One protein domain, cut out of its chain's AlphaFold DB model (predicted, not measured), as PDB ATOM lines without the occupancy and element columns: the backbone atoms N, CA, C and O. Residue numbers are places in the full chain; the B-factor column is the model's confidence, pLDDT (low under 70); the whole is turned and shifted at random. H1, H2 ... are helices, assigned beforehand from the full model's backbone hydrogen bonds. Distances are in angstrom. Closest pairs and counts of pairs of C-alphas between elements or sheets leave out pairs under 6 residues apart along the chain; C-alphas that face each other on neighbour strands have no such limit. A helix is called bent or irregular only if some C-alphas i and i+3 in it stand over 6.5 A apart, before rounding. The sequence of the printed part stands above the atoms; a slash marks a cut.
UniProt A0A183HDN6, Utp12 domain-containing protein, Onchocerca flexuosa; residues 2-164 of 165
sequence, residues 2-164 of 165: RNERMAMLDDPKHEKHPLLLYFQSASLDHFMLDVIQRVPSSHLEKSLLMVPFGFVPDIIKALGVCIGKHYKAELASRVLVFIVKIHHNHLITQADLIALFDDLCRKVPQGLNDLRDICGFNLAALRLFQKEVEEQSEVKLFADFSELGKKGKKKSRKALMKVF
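Overview. This is residues 2 to 164 of the 165 residues of the protein "Utp12 domain-containing protein" of Onchocerca flexuosa (UniProt A0A183HDN6). Look for one very long helix, H7, whose first part packs with H5 and H6 in an up-and-down bundle, each running against the one before it; residues 116 to 130 then stick out of this head as a bare arm. H3 and H4 cover the bundle on the side away from H7, small H2 packs on H3, and after the far end of H7 the chain turns aside into H8, which stands free with residues 143 to 164, off to the side of the arm. The printed part has 163 residues with eight named helices, H1 to H8 in order, and no named strand; the class is all helix. It is only just extended, close to loose, with a radius of gyration of the C-alphas of 23.3 A and spans of 68 by 50 by 34 A.

Arrangement. Start from H7, residues 95 to 136. With residues 97 to 112 alone it touches H5, residues 53 to 68; the closest C-alphas, of Gly 68 and Gly 111, are 4.9 A apart, and the tilt of 36 degrees, the same way, is only just steep. The same part of H7 touches H6, residues 73 to 93, in a hairpin at a shallow tilt of 22 degrees, opposite ways, closest at C-alphas 91 and 97, 6.6 A. H6 is the hub, touching four helices. H5 and H6 are also a hairpin, at a steep tilt of 38 degrees, closest at C-alphas 67 and 73, 4.9 A. H3, residues 28 to 37, touches H5 about perpendicular, 81 degrees, closest at C-alphas 29 and 62, 4.6 A. H4, residues 41 to 49, touches H6 at a shallow tilt of 24 degrees, closest at C-alphas 48 and 83, 7.3 A. H2, residues 18 to 23, touches H3, closest at C-alphas 23 and 31, 7.0 A. H1, residues 2 to 10, and H8, residues 145 to 162, touch no helix. Every O i to N i+4 pair is within hydrogen-bond range in H1 and H2, but 5 of 6 in H3, 3 of 5 in H4, 10 of 12 in H5, 14 of 17 in H6, 35 of 38 in H7 and 11 of 14 in H8.

Along the chain. Find C-alpha 95 at (103.371, 7.140, -10.901); from there H7 runs 62.4 A to C-alpha 136 at (84.264, 17.949, 47.496). H6 is 27.7 A long, with a kink of 73 degrees near residue 87; H8 is 27.4 A and H5 23.5 A. H4, H5 and H6 are irregular: C-alphas 42 and 45 are 7.4 A apart, 54 and 57 only just too far at 6.9 A, 86 and 89 7.9 A. H8 ends at C-alpha 162, (60.607, -16.599, 26.927).

Size, cuts and confidence. The C-alphas farthest apart, of Asp 11 and Lys 162, are 74.4 A apart. The printed part has no cut and no long link. Residue 8, residue 12 and residues 137 to 164 of this model have pLDDT under 70.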
ATOM      1  N   ARG A   2      89.748  23.036 -10.081       75.19
ATOM      2  CA  ARG A   2      90.947  23.355 -10.892       75.19
ATOM      3  C   ARG A   2      90.791  24.669 -11.670       75.19
ATOM      4  O   ARG A   2      91.638  25.538 -11.539       75.19
ATOM      5  N   ASN A   3      89.660  24.844 -12.354       73.19
ATOM      6  CA  ASN A   3      89.384  26.048 -13.148       73.19
ATOM      7  C   ASN A   3      89.269  27.306 -12.278       73.19
ATOM      8  O   ASN A   3      89.857  28.317 -12.615       73.19
ATOM      9  N   GLU A   4      88.601  27.226 -11.122       73.75
ATOM     10  CA  GLU A   4      88.533  28.345 -10.163       73.75
ATOM     11  C   GLU A   4      89.912  28.707  -9.597       73.75
ATOM     12  O   GLU A   4      90.225  29.881  -9.449       73.75
ATOM     13  N   ARG A   5      90.769  27.712  -9.312       73.88
ATOM     14  CA  ARG A   5      92.154  27.974  -8.893       73.88
ATOM     15  C   ARG A   5      92.954  28.666  -9.989       73.88
ATOM     16  O   ARG A   5      93.708  29.572  -9.676       73.88
ATOM     17  N   MET A   6      92.797  28.235 -11.239       70.56
ATOM     18  CA  MET A   6      93.471  28.847 -12.386       70.56
ATOM     19  C   MET A   6      92.954  30.267 -12.646       70.56
ATOM     20  O   MET A   6      93.756  31.178 -12.778       70.56
ATOM     21  N   ALA A   7      91.640  30.482 -12.596       71.94
ATOM     22  CA  ALA A   7      91.029  31.797 -12.779       71.94
ATOM     23  C   ALA A   7      91.422  32.795 -11.672       71.94
ATOM     24  O   ALA A   7      91.704  33.950 -11.963       71.94
ATOM     25  N   MET A   8      91.529  32.340 -10.416       69.75
ATOM     26  CA  MET A   8      92.056  33.155  -9.309       69.75
ATOM     27  C   MET A   8      93.544  33.505  -9.445       69.75
ATOM     28  O   MET A   8      93.994  34.464  -8.825       69.75
ATOM     29  N   LEU A   9      94.321  32.693 -10.169       72.62
ATOM     30  CA  LEU A   9      95.742  32.944 -10.414       72.62
ATOM     31  C   LEU A   9      95.950  33.901 -11.596       72.62
ATOM     32  O   LEU A   9      96.877  34.702 -11.544       72.62
ATOM     33  N   ASP A  10      95.097  33.821 -12.621       74.88
ATOM     34  CA  ASP A  10      95.170  34.665 -13.822       74.88
ATOM     35  C   ASP A  10      94.609  36.079 -13.606       74.88
ATOM     36  O   ASP A  10      95.166  37.037 -14.141       74.88
ATOM     37  N   ASP A  11      93.535  36.240 -12.820       74.81
ATOM     38  CA  ASP A  11      92.917  37.549 -12.576       74.81
ATOM     39  C   ASP A  11      92.687  37.818 -11.071       74.81
ATOM     40  O   ASP A  11      91.855  37.161 -10.433       74.81
ATOM     41  N   PRO A  12      93.358  38.827 -10.476       67.88
ATOM     42  CA  PRO A  12      93.157  39.202  -9.077       67.88
ATOM     43  C   PRO A  12      91.764  39.785  -8.775       67.88
ATOM     44  O   PRO A  12      91.417  39.925  -7.601       67.88
ATOM     45  N   LYS A  13      90.959  40.132  -9.792       71.19
ATOM     46  CA  LYS A  13      89.563  40.582  -9.647       71.19
ATOM     47  C   LYS A  13      88.525  39.496  -9.949       71.19
ATOM     48  O   LYS A  13      87.336  39.808  -9.961       71.19
ATOM     49  N   HIS A  14      88.936  38.243 -10.153       76.19
ATOM     50  CA  HIS A  14      88.012  37.148 -10.457       76.19
ATOM     51  C   HIS A  14      86.937  36.988  -9.369       76.19
ATOM     52  O   HIS A  14      87.230  36.690  -8.204       76.19
ATOM     53  N   GLU A  15      85.671  37.170  -9.750       73.81
ATOM     54  CA  GLU A  15      84.542  36.936  -8.854       73.81
ATOM     55  C   GLU A  15      84.370  35.435  -8.608       73.81
ATOM     56  O   GLU A  15      84.285  34.620  -9.527       73.81
ATOM     57  N   LYS A  16      84.309  35.054  -7.327       76.69
ATOM     58  CA  LYS A  16      84.134  33.655  -6.926       76.69
ATOM     59  C   LYS A  16      82.825  33.112  -7.487       76.69
ATOM     60  O   LYS A  16      81.784  33.756  -7.364       76.69
ATOM     61  N   HIS A  17      82.857  31.871  -7.969       80.50
ATOM     62  CA  HIS A  17      81.652  31.178  -8.410       80.50
ATOM     63  C   HIS A  17      80.509  31.275  -7.366       80.50
ATOM     64  O   HIS A  17      80.760  31.039  -6.179       80.50
ATOM     65  N   PRO A  18      79.242  31.530  -7.757       80.81
ATOM     66  CA  PRO A  18      78.127  31.751  -6.821       80.81
ATOM     67  C   PRO A  18      77.921  30.637  -5.784       80.81
ATOM     68  O   PRO A  18      77.576  30.891  -4.632       80.81
ATOM     69  N   LEU A  19      78.198  29.385  -6.159       79.06
ATOM     70  CA  LEU A  19      78.169  28.250  -5.225       79.06
ATOM     71  C   LEU A  19      79.216  28.372  -4.106       79.06
ATOM     72  O   LEU A  19      78.935  28.000  -2.973       79.06
ATOM     73  N   LEU A  20      80.401  28.918  -4.386       78.31
ATOM     74  CA  LEU A  20      81.421  29.156  -3.360       78.31
ATOM     75  C   LEU A  20      80.977  30.250  -2.384       78.31
ATOM     76  O   LEU A  20      81.218  30.131  -1.183       78.31
ATOM     77  N   LEU A  21      80.292  31.281  -2.889       77.62
ATOM     78  CA  LEU A  21      79.716  32.346  -2.065       77.62
ATOM     79  C   LEU A  21      78.607  31.814  -1.150       77.62
ATOM     80  O   LEU A  21      78.570  32.164   0.026       77.62
ATOM     81  N   TYR A  22      77.752  30.922  -1.658       79.94
ATOM     82  CA  TYR A  22      76.665  30.324  -0.877       79.94
ATOM     83  C   TYR A  22      77.161  29.456   0.287       79.94
ATOM     84  O   TYR A  22      76.582  29.474   1.369       79.94
ATOM     85  N   PHE A  23      78.221  28.674   0.076       75.00
ATOM     86  CA  PHE A  23      78.732  27.767   1.106       75.00
ATOM     87  C   PHE A  23      79.634  28.454   2.144       75.00
ATOM     88  O   PHE A  23      79.857  27.870   3.200       75.00
ATOM     89  N   GLN A  24      80.134  29.667   1.870       76.00
ATOM     90  CA  GLN A  24      81.008  30.443   2.769       76.00
ATOM     91  C   GLN A  24      82.199  29.645   3.338       76.00
ATOM     92  O   GLN A  24      82.660  29.876   4.456       76.00
ATOM     93  N   SER A  25      82.718  28.689   2.568       75.62
ATOM     94  CA  SER A  25      83.818  27.835   3.009       75.62
ATOM     95  C   SER A  25      85.129  28.622   3.104       75.62
ATOM     96  O   SER A  25      85.471  29.399   2.211       75.62
ATOM     97  N   ALA A  26      85.911  28.367   4.158       72.62
ATOM     98  CA  ALA A  26      87.171  29.071   4.429       72.62
ATOM     99  C   ALA A  26      88.243  28.888   3.333       72.62
ATOM    100  O   ALA A  26      89.133  29.717   3.168       72.62
ATOM    101  N   SER A  27      88.173  27.793   2.575       79.06
ATOM    102  CA  SER A  27      89.026  27.521   1.418       79.06
ATOM    103  C   SER A  27      88.283  26.625   0.428       79.06
ATOM    104  O   SER A  27      87.356  25.904   0.799       79.06
ATOM    105  N   LEU A  28      88.738  26.622  -0.826       81.25
ATOM    106  CA  LEU A  28      88.309  25.680  -1.858       81.25
ATOM    107  C   LEU A  28      88.419  24.215  -1.380       81.25
ATOM    108  O   LEU A  28      87.528  23.413  -1.638       81.25
ATOM    109  N   ASP A  29      89.454  23.857  -0.617       83.44
ATOM    110  CA  ASP A  29      89.569  22.488  -0.084       83.44
ATOM    111  C   ASP A  29      88.473  22.178   0.947       83.44
ATOM    112  O   ASP A  29      87.961  21.063   0.994       83.44
ATOM    113  N   HIS A  30      88.065  23.181   1.733       85.50
ATOM    114  CA  HIS A  30      87.014  23.027   2.744       85.50
ATOM    115  C   HIS A  30      85.645  22.915   2.076       85.50
ATOM    116  O   HIS A  30      84.838  22.089   2.483       85.50
ATOM    117  N   PHE A  31      85.428  23.658   0.986       87.75
ATOM    118  CA  PHE A  31      84.210  23.563   0.187       87.75
ATOM    119  C   PHE A  31      83.946  22.139  -0.304       87.75
ATOM    120  O   PHE A  31      82.819  21.661  -0.219       87.75
ATOM    121  N   MET A  32      84.980  21.429  -0.772       87.88
ATOM    122  CA  MET A  32      84.837  20.028  -1.193       87.88
ATOM    123  C   MET A  32      84.277  19.169  -0.056       87.88
ATOM    124  O   MET A  32      83.337  18.403  -0.257       87.88
ATOM    125  N   LEU A  33      84.821  19.328   1.150       88.94
ATOM    126  CA  LEU A  33      84.380  18.571   2.315       88.94
ATOM    127  C   LEU A  33      82.985  18.997   2.799       88.94
ATOM    128  O   LEU A  33      82.201  18.146   3.212       88.94
ATOM    129  N   ASP A  34      82.649  20.283   2.697       88.81
ATOM    130  CA  ASP A  34      81.333  20.831   3.049       88.81
ATOM    131  C   ASP A  34      80.228  20.301   2.135       88.81
ATOM    132  O   ASP A  34      79.138  19.962   2.600       88.81
ATOM    133  N   VAL A  35      80.514  20.183   0.836       88.81
ATOM    134  CA  VAL A  35      79.601  19.564  -0.132       88.81
ATOM    135  C   VAL A  35      79.414  18.083   0.188       88.81
ATOM    136  O   VAL A  35      78.278  17.613   0.242       88.81
ATOM    137  N   ILE A  36      80.503  17.359   0.464       88.94
ATOM    138  CA  ILE A  36      80.448  15.932   0.811       88.94
ATOM    139  C   ILE A  36      79.653  15.705   2.104       88.94
ATOM    140  O   ILE A  36      78.870  14.762   2.181       88.94
ATOM    141  N   GLN A  37      79.788  16.584   3.101       90.06
ATOM    142  CA  GLN A  37      79.054  16.478   4.365       90.06
ATOM    143  C   GLN A  37      77.533  16.568   4.187       90.06
ATOM    144  O   GLN A  37      76.791  15.980   4.971       90.06
ATOM    145  N   ARG A  38      77.048  17.309   3.184       88.81
ATOM    146  CA  ARG A  38      75.604  17.425   2.927       88.81
ATOM    147  C   ARG A  38      74.996  16.141   2.370       88.81
ATOM    148  O   ARG A  38      73.775  15.991   2.412       88.81
ATOM    149  N   VAL A  39      75.813  15.224   1.857       88.75
ATOM    150  CA  VAL A  39      75.333  13.930   1.378       88.75
ATOM    151  C   VAL A  39      74.946  13.068   2.584       88.75
ATOM    152  O   VAL A  39      75.762  12.886   3.490       88.75
ATOM    153  N   PRO A  40      73.729  12.492   2.616       89.44
ATOM    154  CA  PRO A  40      73.338  11.591   3.689       89.44
ATOM    155  C   PRO A  40      74.308  10.413   3.791       89.44
ATOM    156  O   PRO A  40      74.664   9.806   2.778       89.44
ATOM    157  N   SER A  41      74.677  10.029   5.014       86.00
ATOM    158  CA  SER A  41      75.611   8.920   5.259       86.00
ATOM    159  C   SER A  41      75.196   7.610   4.575       86.00
ATOM    160  O   SER A  41      76.059   6.834   4.186       86.00
ATOM    161  N   SER A  42      73.890   7.376   4.382       89.31
ATOM    162  CA  SER A  42      73.339   6.207   3.674       89.31
ATOM    163  C   SER A  42      73.677   6.162   2.181       89.31
ATOM    164  O   SER A  42      73.694   5.088   1.580       89.31
ATOM    165  N   HIS A  43      73.919   7.321   1.569       88.94
ATOM    166  CA  HIS A  43      74.194   7.460   0.140       88.94
ATOM    167  C   HIS A  43      75.639   7.853  -0.151       88.94
ATOM    168  O   HIS A  43      76.076   7.671  -1.281       88.94
ATOM    169  N   LEU A  44      76.385   8.322   0.852       88.44
ATOM    170  CA  LEU A  44      77.752   8.818   0.711       88.44
ATOM    171  C   LEU A  44      78.653   7.863  -0.082       88.44
ATOM    172  O   LEU A  44      79.275   8.270  -1.058       88.44
ATOM    173  N   GLU A  45      78.672   6.585   0.287       87.81
ATOM    174  CA  GLU A  45      79.498   5.571  -0.375       87.81
ATOM    175  C   GLU A  45      79.122   5.374  -1.853       87.81
ATOM    176  O   GLU A  45      79.984   5.347  -2.730       87.81
ATOM    177  N   LYS A  46      77.819   5.307  -2.154       87.81
ATOM    178  CA  LYS A  46      77.319   5.159  -3.530       87.81
ATOM    179  C   LYS A  46      77.617   6.401  -4.367       87.81
ATOM    180  O   LYS A  46      78.035   6.278  -5.511       87.81
ATOM    181  N   SER A  47      77.432   7.588  -3.794       89.62
ATOM    182  CA  SER A  47      77.722   8.860  -4.456       89.62
ATOM    183  C   SER A  47      79.206   9.003  -4.779       89.62
ATOM    184  O   SER A  47      79.544   9.426  -5.879       89.62
ATOM    185  N   LEU A  48      80.087   8.604  -3.858       87.94
ATOM    186  CA  LEU A  48      81.537   8.611  -4.068       87.94
ATOM    187  C   LEU A  48      81.976   7.611  -5.149       87.94
ATOM    188  O   LEU A  48      82.897   7.911  -5.900       87.94
ATOM    189  N   LEU A  49      81.296   6.467  -5.278       88.00
ATOM    190  CA  LEU A  49      81.577   5.482  -6.330       88.00
ATOM    191  C   LEU A  49      81.225   5.993  -7.739       88.00
ATOM    192  O   LEU A  49      81.867   5.597  -8.708       88.00
ATOM    193  N   MET A  50      80.227   6.873  -7.870       87.38
ATOM    194  CA  MET A  50      79.838   7.447  -9.168       87.38
ATOM    195  C   MET A  50      80.764   8.576  -9.642       87.38
ATOM    196  O   MET A  50      80.567   9.113 -10.733       87.38
ATOM    197  N   VAL A  51      81.763   8.961  -8.844       85.69
ATOM    198  CA  VAL A  51      82.683  10.045  -9.196       85.69
ATOM    199  C   VAL A  51      83.634   9.592 -10.314       85.69
ATOM    200  O   VAL A  51      84.328   8.583 -10.164       85.69
ATOM    201  N   PRO A  52      83.747  10.350 -11.420       88.19
ATOM    202  CA  PRO A  52      84.739  10.069 -12.452       88.19
ATOM    203  C   PRO A  52      86.169  10.147 -11.900       88.19
ATOM    204  O   PRO A  52      86.525  11.105 -11.206       88.19
ATOM    205  N   PHE A  53      87.022   9.187 -12.275       83.44
ATOM    206  CA  PHE A  53      88.385   9.070 -11.739       83.44
ATOM    207  C   PHE A  53      89.229  10.348 -11.894       83.44
ATOM    208  O   PHE A  53      90.027  10.659 -11.017       83.44
ATOM    209  N   GLY A  54      89.013  11.153 -12.940       86.00
ATOM    210  CA  GLY A  54      89.765  12.398 -13.162       86.00
ATOM    211  C   GLY A  54      89.691  13.418 -12.012       86.00
ATOM    212  O   GLY A  54      90.621  14.215 -11.839       86.00
ATOM    213  N   PHE A  55      88.628  13.369 -11.200       86.50
ATOM    214  CA  PHE A  55      88.445  14.229 -10.026       86.50
ATOM    215  C   PHE A  55      88.952  13.599  -8.723       86.50
ATOM    216  O   PHE A  55      89.160  14.310  -7.740       86.50
ATOM    217  N   VAL A  56      89.193  12.285  -8.701       87.69
ATOM    218  CA  VAL A  56      89.619  11.549  -7.503       87.69
ATOM    219  C   VAL A  56      90.932  12.096  -6.924       87.69
ATOM    220  O   VAL A  56      90.957  12.376  -5.724       87.69
ATOM    221  N   PRO A  57      91.992  12.362  -7.717       87.50
ATOM    222  CA  PRO A  57      93.215  12.966  -7.189       87.50
ATOM    223  C   PRO A  57      92.992  14.325  -6.517       87.50
ATOM    224  O   PRO A  57      93.629  14.619  -5.509       87.50
ATOM    225  N   ASP A  58      92.082  15.157  -7.034       87.19
ATOM    226  CA  ASP A  58      91.791  16.465  -6.432       87.19
ATOM    227  C   ASP A  58      91.063  16.324  -5.100       87.19
ATOM    228  O   ASP A  58      91.362  17.055  -4.155       87.19
ATOM    229  N   ILE A  59      90.125  15.375  -5.019       89.25
ATOM    230  CA  ILE A  59      89.414  15.062  -3.781       89.25
ATOM    231  C   ILE A  59      90.418  14.596  -2.730       89.25
ATOM    232  O   ILE A  59      90.440  15.127  -1.625       89.25
ATOM    233  N   ILE A  60      91.309  13.672  -3.089       89.19
ATOM    234  CA  ILE A  60      92.334  13.156  -2.182       89.19
ATOM    235  C   ILE A  60      93.252  14.290  -1.669       89.19
ATOM    236  O   ILE A  60      93.504  14.364  -0.465       89.19
ATOM    237  N   LYS A  61      93.692  15.220  -2.537       89.06
ATOM    238  CA  LYS A  61      94.475  16.409  -2.126       89.06
ATOM    239  C   LYS A  61      93.715  17.271  -1.120       89.06
ATOM    240  O   LYS A  61      94.264  17.623  -0.077       89.06
ATOM    241  N   ALA A  62      92.460  17.597  -1.428       89.12
ATOM    242  CA  ALA A  62      91.627  18.435  -0.571       89.12
ATOM    243  C   ALA A  62      91.410  17.794   0.809       89.12
ATOM    244  O   ALA A  62      91.532  18.471   1.831       89.12
ATOM    245  N   LEU A  63      91.169  16.479   0.853       90.19
ATOM    246  CA  LEU A  63      91.022  15.721   2.098       90.19
ATOM    247  C   LEU A  63      92.302  15.743   2.938       90.19
ATOM    248  O   LEU A  63      92.225  15.971   4.143       90.19
ATOM    249  N   GLY A  64      93.473  15.583   2.314       88.31
ATOM    250  CA  GLY A  64      94.762  15.690   3.000       88.31
ATOM    251  C   GLY A  64      94.970  17.044   3.679       88.31
ATOM    252  O   GLY A  64      95.356  17.103   4.846       88.31
ATOM    253  N   VAL A  65      94.652  18.135   2.974       88.94
ATOM    254  CA  VAL A  65      94.728  19.499   3.526       88.94
ATOM    255  C   VAL A  65      93.734  19.692   4.673       88.94
ATOM    256  O   VAL A  65      94.085  20.298   5.684       88.94
ATOM    257  N   CYS A  66      92.510  19.174   4.544       88.62
ATOM    258  CA  CYS A  66      91.497  19.284   5.595       88.62
ATOM    259  C   CYS A  66      91.911  18.535   6.866       88.62
ATOM    260  O   CYS A  66      91.796  19.090   7.956       88.62
ATOM    261  N   ILE A  67      92.452  17.318   6.740       88.38
ATOM    262  CA  ILE A  67      92.924  16.532   7.892       88.38
ATOM    263  C   ILE A  67      94.106  17.227   8.575       88.38
ATOM    264  O   ILE A  67      94.101  17.352   9.797       88.38
ATOM    265  N   GLY A  68      95.071  17.739   7.803       86.06
ATOM    266  CA  GLY A  68      96.218  18.472   8.353       86.06
ATOM    267  C   GLY A  68      95.839  19.774   9.068       86.06
ATOM    268  O   GLY A  68      96.563  20.221   9.945       86.06
ATOM    269  N   LYS A  69      94.690  20.372   8.730       86.75
ATOM    270  CA  LYS A  69      94.122  21.546   9.419       86.75
ATOM    271  C   LYS A  69      93.076  21.182  10.476       86.75
ATOM    272  O   LYS A  69      92.358  22.060  10.946       86.75
ATOM    273  N   HIS A  70      92.939  19.898  10.804       86.62
ATOM    274  CA  HIS A  70      91.945  19.371  11.742       86.62
ATOM    275  C   HIS A  70      90.482  19.702  11.380       86.62
ATOM    276  O   HIS A  70      89.580  19.621  12.215       86.62
ATOM    277  N   TYR A  71      90.212  20.043  10.119       88.69
ATOM    278  CA  TYR A  71      88.886  20.428   9.662       88.69
ATOM    279  C   TYR A  71      88.052  19.188   9.342       88.69
ATOM    280  O   TYR A  71      88.327  18.479   8.373       88.69
ATOM    281  N   LYS A  72      87.031  18.921  10.171       88.81
ATOM    282  CA  LYS A  72      86.111  17.770  10.032       88.81
ATOM    283  C   LYS A  72      86.869  16.461   9.758       88.81
ATOM    284  O   LYS A  72      86.507  15.680   8.874       88.81
ATOM    285  N   ALA A  73      87.937  16.235  10.527       88.56
ATOM    286  CA  ALA A  73      88.908  15.170  10.286       88.56
ATOM    287  C   ALA A  73      88.286  13.761  10.266       88.56
ATOM    288  O   ALA A  73      88.735  12.907   9.502       88.56
ATOM    289  N   GLU A  74      87.222  13.507  11.037       89.44
ATOM    290  CA  GLU A  74      86.511  12.219  11.016       89.44
ATOM    291  C   GLU A  74      85.859  11.940   9.653       89.44
ATOM    292  O   GLU A  74      86.067  10.882   9.060       89.44
ATOM    293  N   LEU A  75      85.099  12.902   9.120       90.75
ATOM    294  CA  LEU A  75      84.488  12.761   7.800       90.75
ATOM    295  C   LEU A  75      85.572  12.643   6.726       90.75
ATOM    296  O   LEU A  75      85.501  11.757   5.877       90.75
ATOM    297  N   ALA A  76      86.591  13.501   6.791       91.69
ATOM    298  CA  ALA A  76      87.655  13.516   5.799       91.69
ATOM    299  C   ALA A  76      88.437  12.193   5.763       91.69
ATOM    300  O   ALA A  76      88.678  11.652   4.686       91.69
ATOM    301  N   SER A  77      88.780  11.637   6.928       90.88
ATOM    302  CA  SER A  77      89.467  10.344   7.043       90.88
ATOM    303  C   SER A  77      88.597   9.180   6.566       90.88
ATOM    304  O   SER A  77      89.081   8.331   5.817       90.88
ATOM    305  N   ARG A  78      87.302   9.164   6.913       91.06
ATOM    306  CA  ARG A  78      86.357   8.140   6.441       91.06
ATOM    307  C   ARG A  78      86.259   8.129   4.916       91.06
ATOM    308  O   ARG A  78      86.372   7.071   4.300       91.06
ATOM    309  N   VAL A  79      86.084   9.305   4.315       91.88
ATOM    310  CA  VAL A  79      85.991   9.471   2.858       91.88
ATOM    311  C   VAL A  79      87.314   9.100   2.186       91.88
ATOM    312  O   VAL A  79      87.308   8.383   1.187       91.88
ATOM    313  N   LEU A  80      88.452   9.518   2.750       90.69
ATOM    314  CA  LEU A  80      89.776   9.203   2.215       90.69
ATOM    315  C   LEU A  80      90.009   7.688   2.153       90.69
ATOM    316  O   LEU A  80      90.352   7.164   1.096       90.69
ATOM    317  N   VAL A  81      89.769   6.971   3.255       89.75
ATOM    318  CA  VAL A  81      89.936   5.509   3.307       89.75
ATOM    319  C   VAL A  81      89.024   4.812   2.296       89.75
ATOM    320  O   VAL A  81      89.448   3.859   1.644       89.75
ATOM    321  N   PHE A  82      87.787   5.285   2.142       90.81
ATOM    322  CA  PHE A  82      86.833   4.720   1.192       90.81
ATOM    323  C   PHE A  82      87.294   4.878  -0.266       90.81
ATOM    324  O   PHE A  82      87.356   3.896  -1.005       90.81
ATOM    325  N   ILE A  83      87.688   6.092  -0.661       89.62
ATOM    326  CA  ILE A  83      88.167   6.394  -2.018       89.62
ATOM    327  C   ILE A  83      89.423   5.580  -2.345       89.62
ATOM    328  O   ILE A  83      89.511   4.990  -3.422       89.62
ATOM    329  N   VAL A  84      90.378   5.513  -1.413       87.94
ATOM    330  CA  VAL A  84      91.621   4.755  -1.607       87.94
ATOM    331  C   VAL A  84      91.331   3.269  -1.787       87.94
ATOM    332  O   VAL A  84      91.885   2.650  -2.689       87.94
ATOM    333  N   LYS A  85      90.417   2.697  -0.992       88.38
ATOM    334  CA  LYS A  85      90.024   1.286  -1.122       88.38
ATOM    335  C   LYS A  85      89.407   0.969  -2.482       88.38
ATOM    336  O   LYS A  85      89.745  -0.050  -3.079       88.38
ATOM    337  N   ILE A  86      88.528   1.830  -2.987       88.19
ATOM    338  CA  ILE A  86      87.824   1.586  -4.254       88.19
ATOM    339  C   ILE A  86      88.744   1.772  -5.453       88.19
ATOM    340  O   ILE A  86      88.755   0.939  -6.355       88.19
ATOM    341  N   HIS A  87      89.526   2.848  -5.464       84.81
ATOM    342  CA  HIS A  87      90.315   3.225  -6.633       84.81
ATOM    343  C   HIS A  87      91.759   2.715  -6.598       84.81
ATOM    344  O   HIS A  87      92.522   3.075  -7.488       84.81
ATOM    345  N   HIS A  88      92.146   1.875  -5.626       83.19
ATOM    346  CA  HIS A  88      93.533   1.413  -5.449       83.19
ATOM    347  C   HIS A  88      94.188   0.938  -6.756       83.19
ATOM    348  O   HIS A  88      95.299   1.361  -7.057       83.19
ATOM    349  N   ASN A  89      93.476   0.152  -7.574       82.44
ATOM    350  CA  ASN A  89      93.982  -0.341  -8.858       82.44
ATOM    351  C   ASN A  89      94.385   0.791  -9.809       82.44
ATOM    352  O   ASN A  89      95.472   0.757 -10.368       82.44
ATOM    353  N   HIS A  90      93.543   1.816  -9.955       81.81
ATOM    354  CA  HIS A  90      93.833   2.962 -10.825       81.81
ATOM    355  C   HIS A  90      94.874   3.909 -10.216       81.81
ATOM    356  O   HIS A  90      95.623   4.558 -10.940       81.81
ATOM    357  N   LEU A  91      94.934   3.991  -8.884       77.94
ATOM    358  CA  LEU A  91      95.882   4.845  -8.171       77.94
ATOM    359  C   LEU A  91      97.322   4.326  -8.290       77.94
ATOM    360  O   LEU A  91      98.237   5.128  -8.434       77.94
ATOM    361  N   ILE A  92      97.522   3.003  -8.268       78.56
ATOM    362  CA  ILE A  92      98.852   2.377  -8.370       78.56
ATOM    363  C   ILE A  92      99.425   2.494  -9.793       78.56
ATOM    364  O   ILE A  92     100.639   2.555  -9.962       78.56
ATOM    365  N   THR A  93      98.576   2.562 -10.823       81.62
ATOM    366  CA  THR A  93      99.021   2.670 -12.224       81.62
ATOM    367  C   THR A  93      99.663   4.022 -12.551       81.62
ATOM    368  O   THR A  93     100.482   4.105 -13.464       81.62
ATOM    369  N   GLN A  94      99.315   5.088 -11.825       80.94
ATOM    370  CA  GLN A  94      99.790   6.438 -12.120       80.94
ATOM    371  C   GLN A  94     100.931   6.840 -11.172       80.94
ATOM    372  O   GLN A  94     100.698   7.196 -10.018       80.94
ATOM    373  N   ALA A  95     102.166   6.837 -11.683       75.00
ATOM    374  CA  ALA A  95     103.371   7.140 -10.901       75.00
ATOM    375  C   ALA A  95     103.327   8.520 -10.210       75.00
ATOM    376  O   ALA A  95     103.772   8.657  -9.072       75.00
ATOM    377  N   ASP A  96     102.702   9.518 -10.841       76.31
ATOM    378  CA  ASP A  96     102.565  10.876 -10.288       76.31
ATOM    379  C   ASP A  96     101.735  10.936  -8.996       76.31
ATOM    380  O   ASP A  96     101.855  11.877  -8.209       76.31
ATOM    381  N   LEU A  97     100.870   9.943  -8.758       78.94
ATOM    382  CA  LEU A  97     100.054   9.878  -7.545       78.94
ATOM    383  C   LEU A  97     100.824   9.278  -6.367       78.94
ATOM    384  O   LEU A  97     100.447   9.522  -5.223       78.94
ATOM    385  N   ILE A  98     101.922   8.561  -6.617       79.38
ATOM    386  CA  ILE A  98     102.714   7.895  -5.575       79.38
ATOM    387  C   ILE A  98     103.316   8.923  -4.610       79.38
ATOM    388  O   ILE A  98     103.178   8.770  -3.398       79.38
ATOM    389  N   ALA A  99     103.907  10.005  -5.126       82.81
ATOM    390  CA  ALA A  99     104.482  11.068  -4.293       82.81
ATOM    391  C   ALA A  99     103.420  11.749  -3.414       82.81
ATOM    392  O   ALA A  99     103.653  12.057  -2.248       82.81
ATOM    393  N   LEU A 100     102.219  11.934  -3.960       82.81
ATOM    394  CA  LEU A 100     101.083  12.480  -3.232       82.81
ATOM    395  C   LEU A 100     100.597  11.540  -2.123       82.81
ATOM    396  O   LEU A 100     100.217  12.009  -1.052       82.81
ATOM    397  N   PHE A 101     100.610  10.228  -2.362       83.44
ATOM    398  CA  PHE A 101     100.276   9.243  -1.338       83.44
ATOM    399  C   PHE A 101     101.315   9.180  -0.231       83.44
ATOM    400  O   PHE A 101     100.919   9.100   0.927       83.44
ATOM    401  N   ASP A 102     102.606   9.261  -0.551       85.31
ATOM    402  CA  ASP A 102     103.656   9.284   0.473       85.31
ATOM    403  C   ASP A 102     103.484  10.500   1.402       85.31
ATOM    404  O   ASP A 102     103.464  10.379   2.629       85.31
ATOM    405  N   ASP A 103     103.196  11.664   0.818       85.31
ATOM    406  CA  ASP A 103     102.850  12.883   1.547       85.31
ATOM    407  C   ASP A 103     101.619  12.716   2.455       85.31
ATOM    408  O   ASP A 103     101.611  13.176   3.602       85.31
ATOM    409  N   LEU A 104     100.567  12.059   1.964       86.44
ATOM    410  CA  LEU A 104      99.350  11.799   2.739       86.44
ATOM    411  C   LEU A 104      99.585  10.808   3.869       86.44
ATOM    412  O   LEU A 104      99.114  11.043   4.980       86.44
ATOM    413  N   CYS A 105     100.333   9.737   3.610       85.50
ATOM    414  CA  CYS A 105     100.706   8.737   4.605       85.50
ATOM    415  C   CYS A 105     101.501   9.348   5.764       85.50
ATOM    416  O   CYS A 105     101.455   8.817   6.868       85.50
ATOM    417  N   ARG A 106     102.175  10.485   5.552       86.06
ATOM    418  CA  ARG A 106     102.833  11.250   6.621       86.06
ATOM    419  C   ARG A 106     101.876  12.234   7.301       86.06
ATOM    420  O   ARG A 106     101.716  12.195   8.519       86.06
ATOM    421  N   LYS A 107     101.204  13.091   6.525       86.44
ATOM    422  CA  LYS A 107     100.392  14.212   7.047       86.44
ATOM    423  C   LYS A 107      99.106  13.762   7.744       86.44
ATOM    424  O   LYS A 107      98.709  14.359   8.741       86.44
ATOM    425  N   VAL A 108      98.442  12.724   7.231       87.38
ATOM    426  CA  VAL A 108      97.144  12.265   7.753       87.38
ATOM    427  C   VAL A 108      97.279  11.633   9.141       87.38
ATOM    428  O   VAL A 108      96.561  12.073  10.040       87.38
ATOM    429  N   PRO A 109      98.185  10.662   9.379       89.31
ATOM    430  CA  PRO A 109      98.365  10.105  10.717       89.31
ATOM    431  C   PRO A 109      98.852  11.141  11.724       89.31
ATOM    432  O   PRO A 109      98.394  11.119  12.861       89.31
ATOM    433  N   GLN A 110      99.727  12.064  11.311       89.75
ATOM    434  CA  GLN A 110     100.189  13.149  12.175       89.75
ATOM    435  C   GLN A 110      99.011  14.013  12.645       89.75
ATOM    436  O   GLN A 110      98.752  14.082  13.841       89.75
ATOM    437  N   GLY A 111      98.211  14.547  11.715       86.69
ATOM    438  CA  GLY A 111      97.065  15.388  12.071       86.69
ATOM    439  C   GLY A 111      95.981  14.665  12.884       86.69
ATOM    440  O   GLY A 111      95.273  15.294  13.672       86.69
ATOM    441  N   LEU A 112      95.842  13.343  12.722       89.69
ATOM    442  CA  LEU A 112      94.937  12.525  13.538       89.69
ATOM    443  C   LEU A 112      95.495  12.237  14.937       89.69
ATOM    444  O   LEU A 112      94.722  12.230  15.896       89.69
ATOM    445  N   ASN A 113      96.803  12.001  15.067       92.00
ATOM    446  CA  ASN A 113      97.452  11.823  16.365       92.00
ATOM    447  C   ASN A 113      97.374  13.110  17.184       92.00
ATOM    448  O   ASN A 113      96.945  13.046  18.328       92.00
ATOM    449  N   ASP A 114      97.648  14.265  16.578       91.69
ATOM    450  CA  ASP A 114      97.550  15.563  17.254       91.69
ATOM    451  C   ASP A 114      96.131  15.795  17.806       91.69
ATOM    452  O   ASP A 114      95.946  16.151  18.971       91.69
ATOM    453  N   LEU A 115      95.099  15.500  17.003       89.81
ATOM    454  CA  LEU A 115      93.703  15.562  17.451       89.81
ATOM    455  C   LEU A 115      93.400  14.591  18.589       89.81
ATOM    456  O   LEU A 115      92.705  14.949  19.542       89.81
ATOM    457  N   ARG A 116      93.889  13.352  18.488       92.06
ATOM    458  CA  ARG A 116      93.711  12.345  19.535       92.06
ATOM    459  C   ARG A 116      94.379  12.792  20.829       92.06
ATOM    460  O   ARG A 116      93.792  12.596  21.887       92.06
ATOM    461  N   ASP A 117      95.559  13.385  20.748       94.62
ATOM    462  CA  ASP A 117      96.344  13.779  21.907       94.62
ATOM    463  C   ASP A 117      95.705  14.996  22.599       94.62
ATOM    464  O   ASP A 117      95.533  14.970  23.817       94.62
ATOM    465  N   ILE A 118      95.206  15.987  21.845       93.06
ATOM    466  CA  ILE A 118      94.409  17.107  22.385       93.06
ATOM    467  C   ILE A 118      93.140  16.592  23.073       93.06
ATOM    468  O   ILE A 118      92.862  16.929  24.227       93.06
ATOM    469  N   CYS A 119      92.358  15.754  22.388       92.19
ATOM    470  CA  CYS A 119      91.132  15.186  22.950       92.19
ATOM    471  C   CYS A 119      91.421  14.299  24.167       92.19
ATOM    472  O   CYS A 119      90.674  14.333  25.142       92.19
ATOM    473  N   GLY A 120      92.499  13.517  24.123       96.12
ATOM    474  CA  GLY A 120      92.931  12.630  25.197       96.12
ATOM    475  C   GLY A 120      93.372  13.401  26.435       96.12
ATOM    476  O   GLY A 120      92.932  13.077  27.538       96.12
ATOM    477  N   PHE A 121      94.166  14.457  26.250       96.94
ATOM    478  CA  PHE A 121      94.589  15.351  27.322       96.94
ATOM    479  C   PHE A 121      93.390  16.061  27.959       96.94
ATOM    480  O   PHE A 121      93.198  15.979  29.172       96.94
ATOM    481  N   ASN A 122      92.526  16.673  27.145       96.44
ATOM    482  CA  ASN A 122      91.335  17.369  27.634       96.44
ATOM    483  C   ASN A 122      90.385  16.418  28.370       96.44
ATOM    484  O   ASN A 122      89.862  16.758  29.427       96.44
ATOM    485  N   LEU A 123      90.182  15.203  27.854       95.94
ATOM    486  CA  LEU A 123      89.360  14.195  28.515       95.94
ATOM    487  C   LEU A 123      89.964  13.749  29.853       95.94
ATOM    488  O   LEU A 123      89.222  13.542  30.809       95.94
ATOM    489  N   ALA A 124      91.287  13.594  29.937       96.75
ATOM    490  CA  ALA A 124      91.966  13.260  31.185       96.75
ATOM    491  C   ALA A 124      91.825  14.387  32.221       96.75
ATOM    492  O   ALA A 124      91.479  14.109  33.369       96.75
ATOM    493  N   ALA A 125      92.002  15.645  31.804       96.12
ATOM    494  CA  ALA A 125      91.807  16.817  32.656       96.12
ATOM    495  C   ALA A 125      90.358  16.923  33.161       96.12
ATOM    496  O   ALA A 125      90.127  17.064  34.358       96.12
ATOM    497  N   LEU A 126      89.369  16.757  32.277       95.56
ATOM    498  CA  LEU A 126      87.953  16.770  32.655       95.56
ATOM    499  C   LEU A 126      87.588  15.632  33.615       95.56
ATOM    500  O   LEU A 126      86.799  15.843  34.529       95.56
ATOM    501  N   ARG A 127      88.166  14.435  33.446       93.50
ATOM    502  CA  ARG A 127      87.969  13.314  34.383       93.50
ATOM    503  C   ARG A 127      88.571  13.592  35.756       93.50
ATOM    504  O   ARG A 127      88.004  13.162  36.757       93.50
ATOM    505  N   LEU A 128      89.705  14.288  35.806       94.19
ATOM    506  CA  LEU A 128      90.321  14.706  37.060       94.19
ATOM    507  C   LEU A 128      89.451  15.751  37.766       94.19
ATOM    508  O   LEU A 128      89.101  15.545  38.923       94.19
ATOM    509  N   PHE A 129      88.991  16.781  37.050       93.06
ATOM    510  CA  PHE A 129      88.060  17.769  37.605       93.06
ATOM    511  C   PHE A 129      86.740  17.147  38.052       93.06
ATOM    512  O   PHE A 129      86.227  17.493  39.112       93.06
ATOM    513  N   GLN A 130      86.202  16.190  37.293       90.44
ATOM    514  CA  GLN A 130      85.021  15.440  37.710       90.44
ATOM    515  C   GLN A 130      85.257  14.746  39.059       90.44
ATOM    516  O   GLN A 130      84.409  14.837  39.943       90.44
ATOM    517  N   LYS A 131      86.411  14.089  39.237       89.56
ATOM    518  CA  LYS A 131      86.758  13.403  40.485       89.56
ATOM    519  C   LYS A 131      86.898  14.376  41.662       89.56
ATOM    520  O   LYS A 131      86.394  14.079  42.738       89.56
ATOM    521  N   GLU A 132      87.543  15.523  41.460       88.94
ATOM    522  CA  GLU A 132      87.700  16.549  42.503       88.94
ATOM    523  C   GLU A 132      86.348  17.125  42.944       88.94
ATOM    524  O   GLU A 132      86.100  17.281  44.139       88.94
ATOM    525  N   VAL A 133      85.440  17.380  41.997       87.94
ATOM    526  CA  VAL A 133      84.080  17.851  42.301       87.94
ATOM    527  C   VAL A 133      83.277  16.784  43.049       87.94
ATOM    528  O   VAL A 133      82.575  17.109  44.006       87.94
ATOM    529  N   GLU A 134      83.382  15.513  42.649       84.19
ATOM    530  CA  GLU A 134      82.737  14.388  43.343       84.19
ATOM    531  C   GLU A 134      83.270  14.199  44.776       84.19
ATOM    532  O   GLU A 134      82.500  13.836  45.664       84.19
ATOM    533  N   GLU A 135      84.557  14.470  45.021       83.44
ATOM    534  CA  GLU A 135      85.191  14.382  46.343       83.44
ATOM    535  C   GLU A 135      84.785  15.546  47.260       83.44
ATOM    536  O   GLU A 135      84.467  15.322  48.425       83.44
ATOM    537  N   GLN A 136      84.705  16.773  46.732       78.75
ATOM    538  CA  GLN A 136      84.264  17.949  47.496       78.75
ATOM    539  C   GLN A 136      82.765  17.953  47.810       78.75
ATOM    540  O   GLN A 136      82.343  18.565  48.789       78.75
ATOM    541  N   SER A 137      81.950  17.302  46.980       68.56
ATOM    542  CA  SER A 137      80.492  17.363  47.109       68.56
ATOM    543  C   SER A 137      79.910  16.293  48.044       68.56
ATOM    544  O   SER A 137      78.693  16.267  48.185       68.56
ATOM    545  N   GLU A 138      80.715  15.385  48.626       57.03
ATOM    546  CA  GLU A 138      80.314  14.191  49.423       57.03
ATOM    547  C   GLU A 138      79.208  13.292  48.812       57.03
ATOM    548  O   GLU A 138      78.820  12.269  49.379       57.03
ATOM    549  N   VAL A 139      78.726  13.601  47.610       57.25
ATOM    550  CA  VAL A 139      77.707  12.852  46.887       57.25
ATOM    551  C   VAL A 139      78.360  12.271  45.642       57.25
ATOM    552  O   VAL A 139      78.696  12.983  44.697       57.25
ATOM    553  N   LYS A 140      78.486  10.940  45.606       56.09
ATOM    554  CA  LYS A 140      78.784  10.180  44.382       56.09
ATOM    555  C   LYS A 140      77.606  10.314  43.407       56.09
ATOM    556  O   LYS A 140      76.809   9.390  43.267       56.09
ATOM    557  N   LEU A 141      77.467  11.465  42.749       57.16
ATOM    558  CA  LEU A 141      76.308  11.806  41.914       57.16
ATOM    559  C   LEU A 141      76.154  10.922  40.660       57.16
ATOM    560  O   LEU A 141      75.097  10.945  40.035       57.16
ATOM    561  N   PHE A 142      77.150  10.098  40.300       58.81
ATOM    562  CA  PHE A 142      77.144   9.362  39.027       58.81
ATOM    563  C   PHE A 142      77.544   7.884  39.095       58.81
ATOM    564  O   PHE A 142      77.870   7.295  38.064       58.81
ATOM    565  N   ALA A 143      77.445   7.236  40.259       53.81
ATOM    566  CA  ALA A 143      77.752   5.806  40.356       53.81
ATOM    567  C   ALA A 143      76.880   4.903  39.446       53.81
ATOM    568  O   ALA A 143      77.297   3.782  39.180       53.81
ATOM    569  N   ASP A 144      75.730   5.359  38.914       52.56
ATOM    570  CA  ASP A 144      74.739   4.422  38.348       52.56
ATOM    571  C   ASP A 144      74.192   4.695  36.928       52.56
ATOM    572  O   ASP A 144      73.343   3.944  36.439       52.56
ATOM    573  N   PHE A 145      74.691   5.682  36.171       51.06
ATOM    574  CA  PHE A 145      74.177   5.898  34.799       51.06
ATOM    575  C   PHE A 145      74.648   4.841  33.783       51.06
ATOM    576  O   PHE A 145      73.928   4.518  32.835       51.06
ATOM    577  N   SER A 146      75.819   4.228  33.995       55.47
ATOM    578  CA  SER A 146      76.317   3.134  33.142       55.47
ATOM    579  C   SER A 146      75.640   1.785  33.451       55.47
ATOM    580  O   SER A 146      75.526   0.919  32.576       55.47
ATOM    581  N   GLU A 147      75.120   1.595  34.671       54.56
ATOM    582  CA  GLU A 147      74.389   0.380  35.053       54.56
ATOM    583  C   GLU A 147      72.922   0.389  34.599       54.56
ATOM    584  O   GLU A 147      72.386  -0.662  34.219       54.56
ATOM    585  N   LEU A 148      72.284   1.563  34.544       51.41
ATOM    586  CA  LEU A 148      70.910   1.731  34.052       51.41
ATOM    587  C   LEU A 148      70.745   1.223  32.604       51.41
ATOM    588  O   LEU A 148      69.811   0.468  32.306       51.41
ATOM    589  N   GLY A 149      71.706   1.512  31.718       53.09
ATOM    590  CA  GLY A 149      71.703   1.011  30.335       53.09
ATOM    591  C   GLY A 149      71.942  -0.504  30.213       53.09
ATOM    592  O   GLY A 149      71.427  -1.159  29.296       53.09
ATOM    593  N   LYS A 150      72.681  -1.102  31.158       53.78
ATOM    594  CA  LYS A 150      72.944  -2.552  31.190       53.78
ATOM    595  C   LYS A 150      71.737  -3.344  31.706       53.78
ATOM    596  O   LYS A 150      71.466  -4.427  31.177       53.78
ATOM    597  N   LYS A 151      70.967  -2.812  32.665       51.50
ATOM    598  CA  LYS A 151      69.735  -3.450  33.180       51.50
ATOM    599  C   LYS A 151      68.624  -3.519  32.116       51.50
ATOM    600  O   LYS A 151      67.983  -4.566  31.991       51.50
ATOM    601  N   GLY A 152      68.462  -2.484  31.284       53.88
ATOM    602  CA  GLY A 152      67.500  -2.477  30.167       53.88
ATOM    603  C   GLY A 152      67.781  -3.554  29.108       53.88
ATOM    604  O   GLY A 152      66.894  -4.334  28.748       53.88
ATOM    605  N   LYS A 153      69.049  -3.698  28.686       54.06
ATOM    606  CA  LYS A 153      69.471  -4.748  27.735       54.06
ATOM    607  C   LYS A 153      69.323  -6.168  28.300       54.06
ATOM    608  O   LYS A 153      69.005  -7.093  27.553       54.06
ATOM    609  N   LYS A 154      69.512  -6.363  29.614       55.75
ATOM    610  CA  LYS A 154      69.350  -7.674  30.277       55.75
ATOM    611  C   LYS A 154      67.876  -8.096  30.404       55.75
ATOM    612  O   LYS A 154      67.590  -9.282  30.260       55.75
ATOM    613  N   LYS A 155      66.943  -7.155  30.626       55.78
ATOM    614  CA  LYS A 155      65.489  -7.431  30.627       55.78
ATOM    615  C   LYS A 155      64.960  -7.773  29.229       55.78
ATOM    616  O   LYS A 155      64.242  -8.758  29.094       55.78
ATOM    617  N   SER A 156      65.373  -7.034  28.194       56.44
ATOM    618  CA  SER A 156      64.960  -7.298  26.804       56.44
ATOM    619  C   SER A 156      65.403  -8.687  26.309       56.44
ATOM    620  O   SER A 156      64.597  -9.423  25.745       56.44
ATOM    621  N   ARG A 157      66.635  -9.118  26.629       58.56
ATOM    622  CA  ARG A 157      67.126 -10.467  26.277       58.56
ATOM    623  C   ARG A 157      66.367 -11.604  26.972       58.56
ATOM    624  O   ARG A 157      66.152 -12.643  26.358       58.56
ATOM    625  N   LYS A 158      65.924 -11.414  28.221       58.34
ATOM    626  CA  LYS A 158      65.122 -12.421  28.946       58.34
ATOM    627  C   LYS A 158      63.682 -12.522  28.434       58.34
ATOM    628  O   LYS A 158      63.119 -13.609  28.474       58.34
ATOM    629  N   ALA A 159      63.097 -11.420  27.960       57.06
ATOM    630  CA  ALA A 159      61.765 -11.427  27.355       57.06
ATOM    631  C   ALA A 159      61.768 -12.136  25.992       57.06
ATOM    632  O   ALA A 159      60.912 -12.973  25.745       57.06
ATOM    633  N   LEU A 160      62.784 -11.883  25.157       55.69
ATOM    634  CA  LEU A 160      62.952 -12.565  23.869       55.69
ATOM    635  C   LEU A 160      63.153 -14.080  24.018       55.69
ATOM    636  O   LEU A 160      62.574 -14.832  23.250       55.69
ATOM    637  N   MET A 161      63.893 -14.552  25.026       56.22
ATOM    638  CA  MET A 161      64.056 -15.998  25.251       56.22
ATOM    639  C   MET A 161      62.777 -16.701  25.734       56.22
ATOM    640  O   MET A 161      62.610 -17.878  25.453       56.22
ATOM    641  N   LYS A 162      61.869 -16.008  26.438       53.88
ATOM    642  CA  LYS A 162      60.607 -16.599  26.927       53.88
ATOM    643  C   LYS A 162      59.503 -16.700  25.872       53.88
ATOM    644  O   LYS A 162      58.528 -17.391  26.111       53.88
ATOM    645  N   VAL A 163      59.624 -15.992  24.750       54.03
ATOM    646  CA  VAL A 163      58.655 -16.058  23.637       54.03
ATOM    647  C   VAL A 163      58.985 -17.212  22.674       54.03
ATOM    648  O   VAL A 163      58.153 -17.591  21.859       54.03
ATOM    649  N   PHE A 164      60.182 -17.796  22.789       50.03
ATOM    650  CA  PHE A 164      60.669 -18.901  21.956       50.03
ATOM    651  C   PHE A 164      60.804 -20.230  22.728       50.03
ATOM    652  O   PHE A 164      61.626 -21.073  22.376       50.03
TER     653      PHE A 164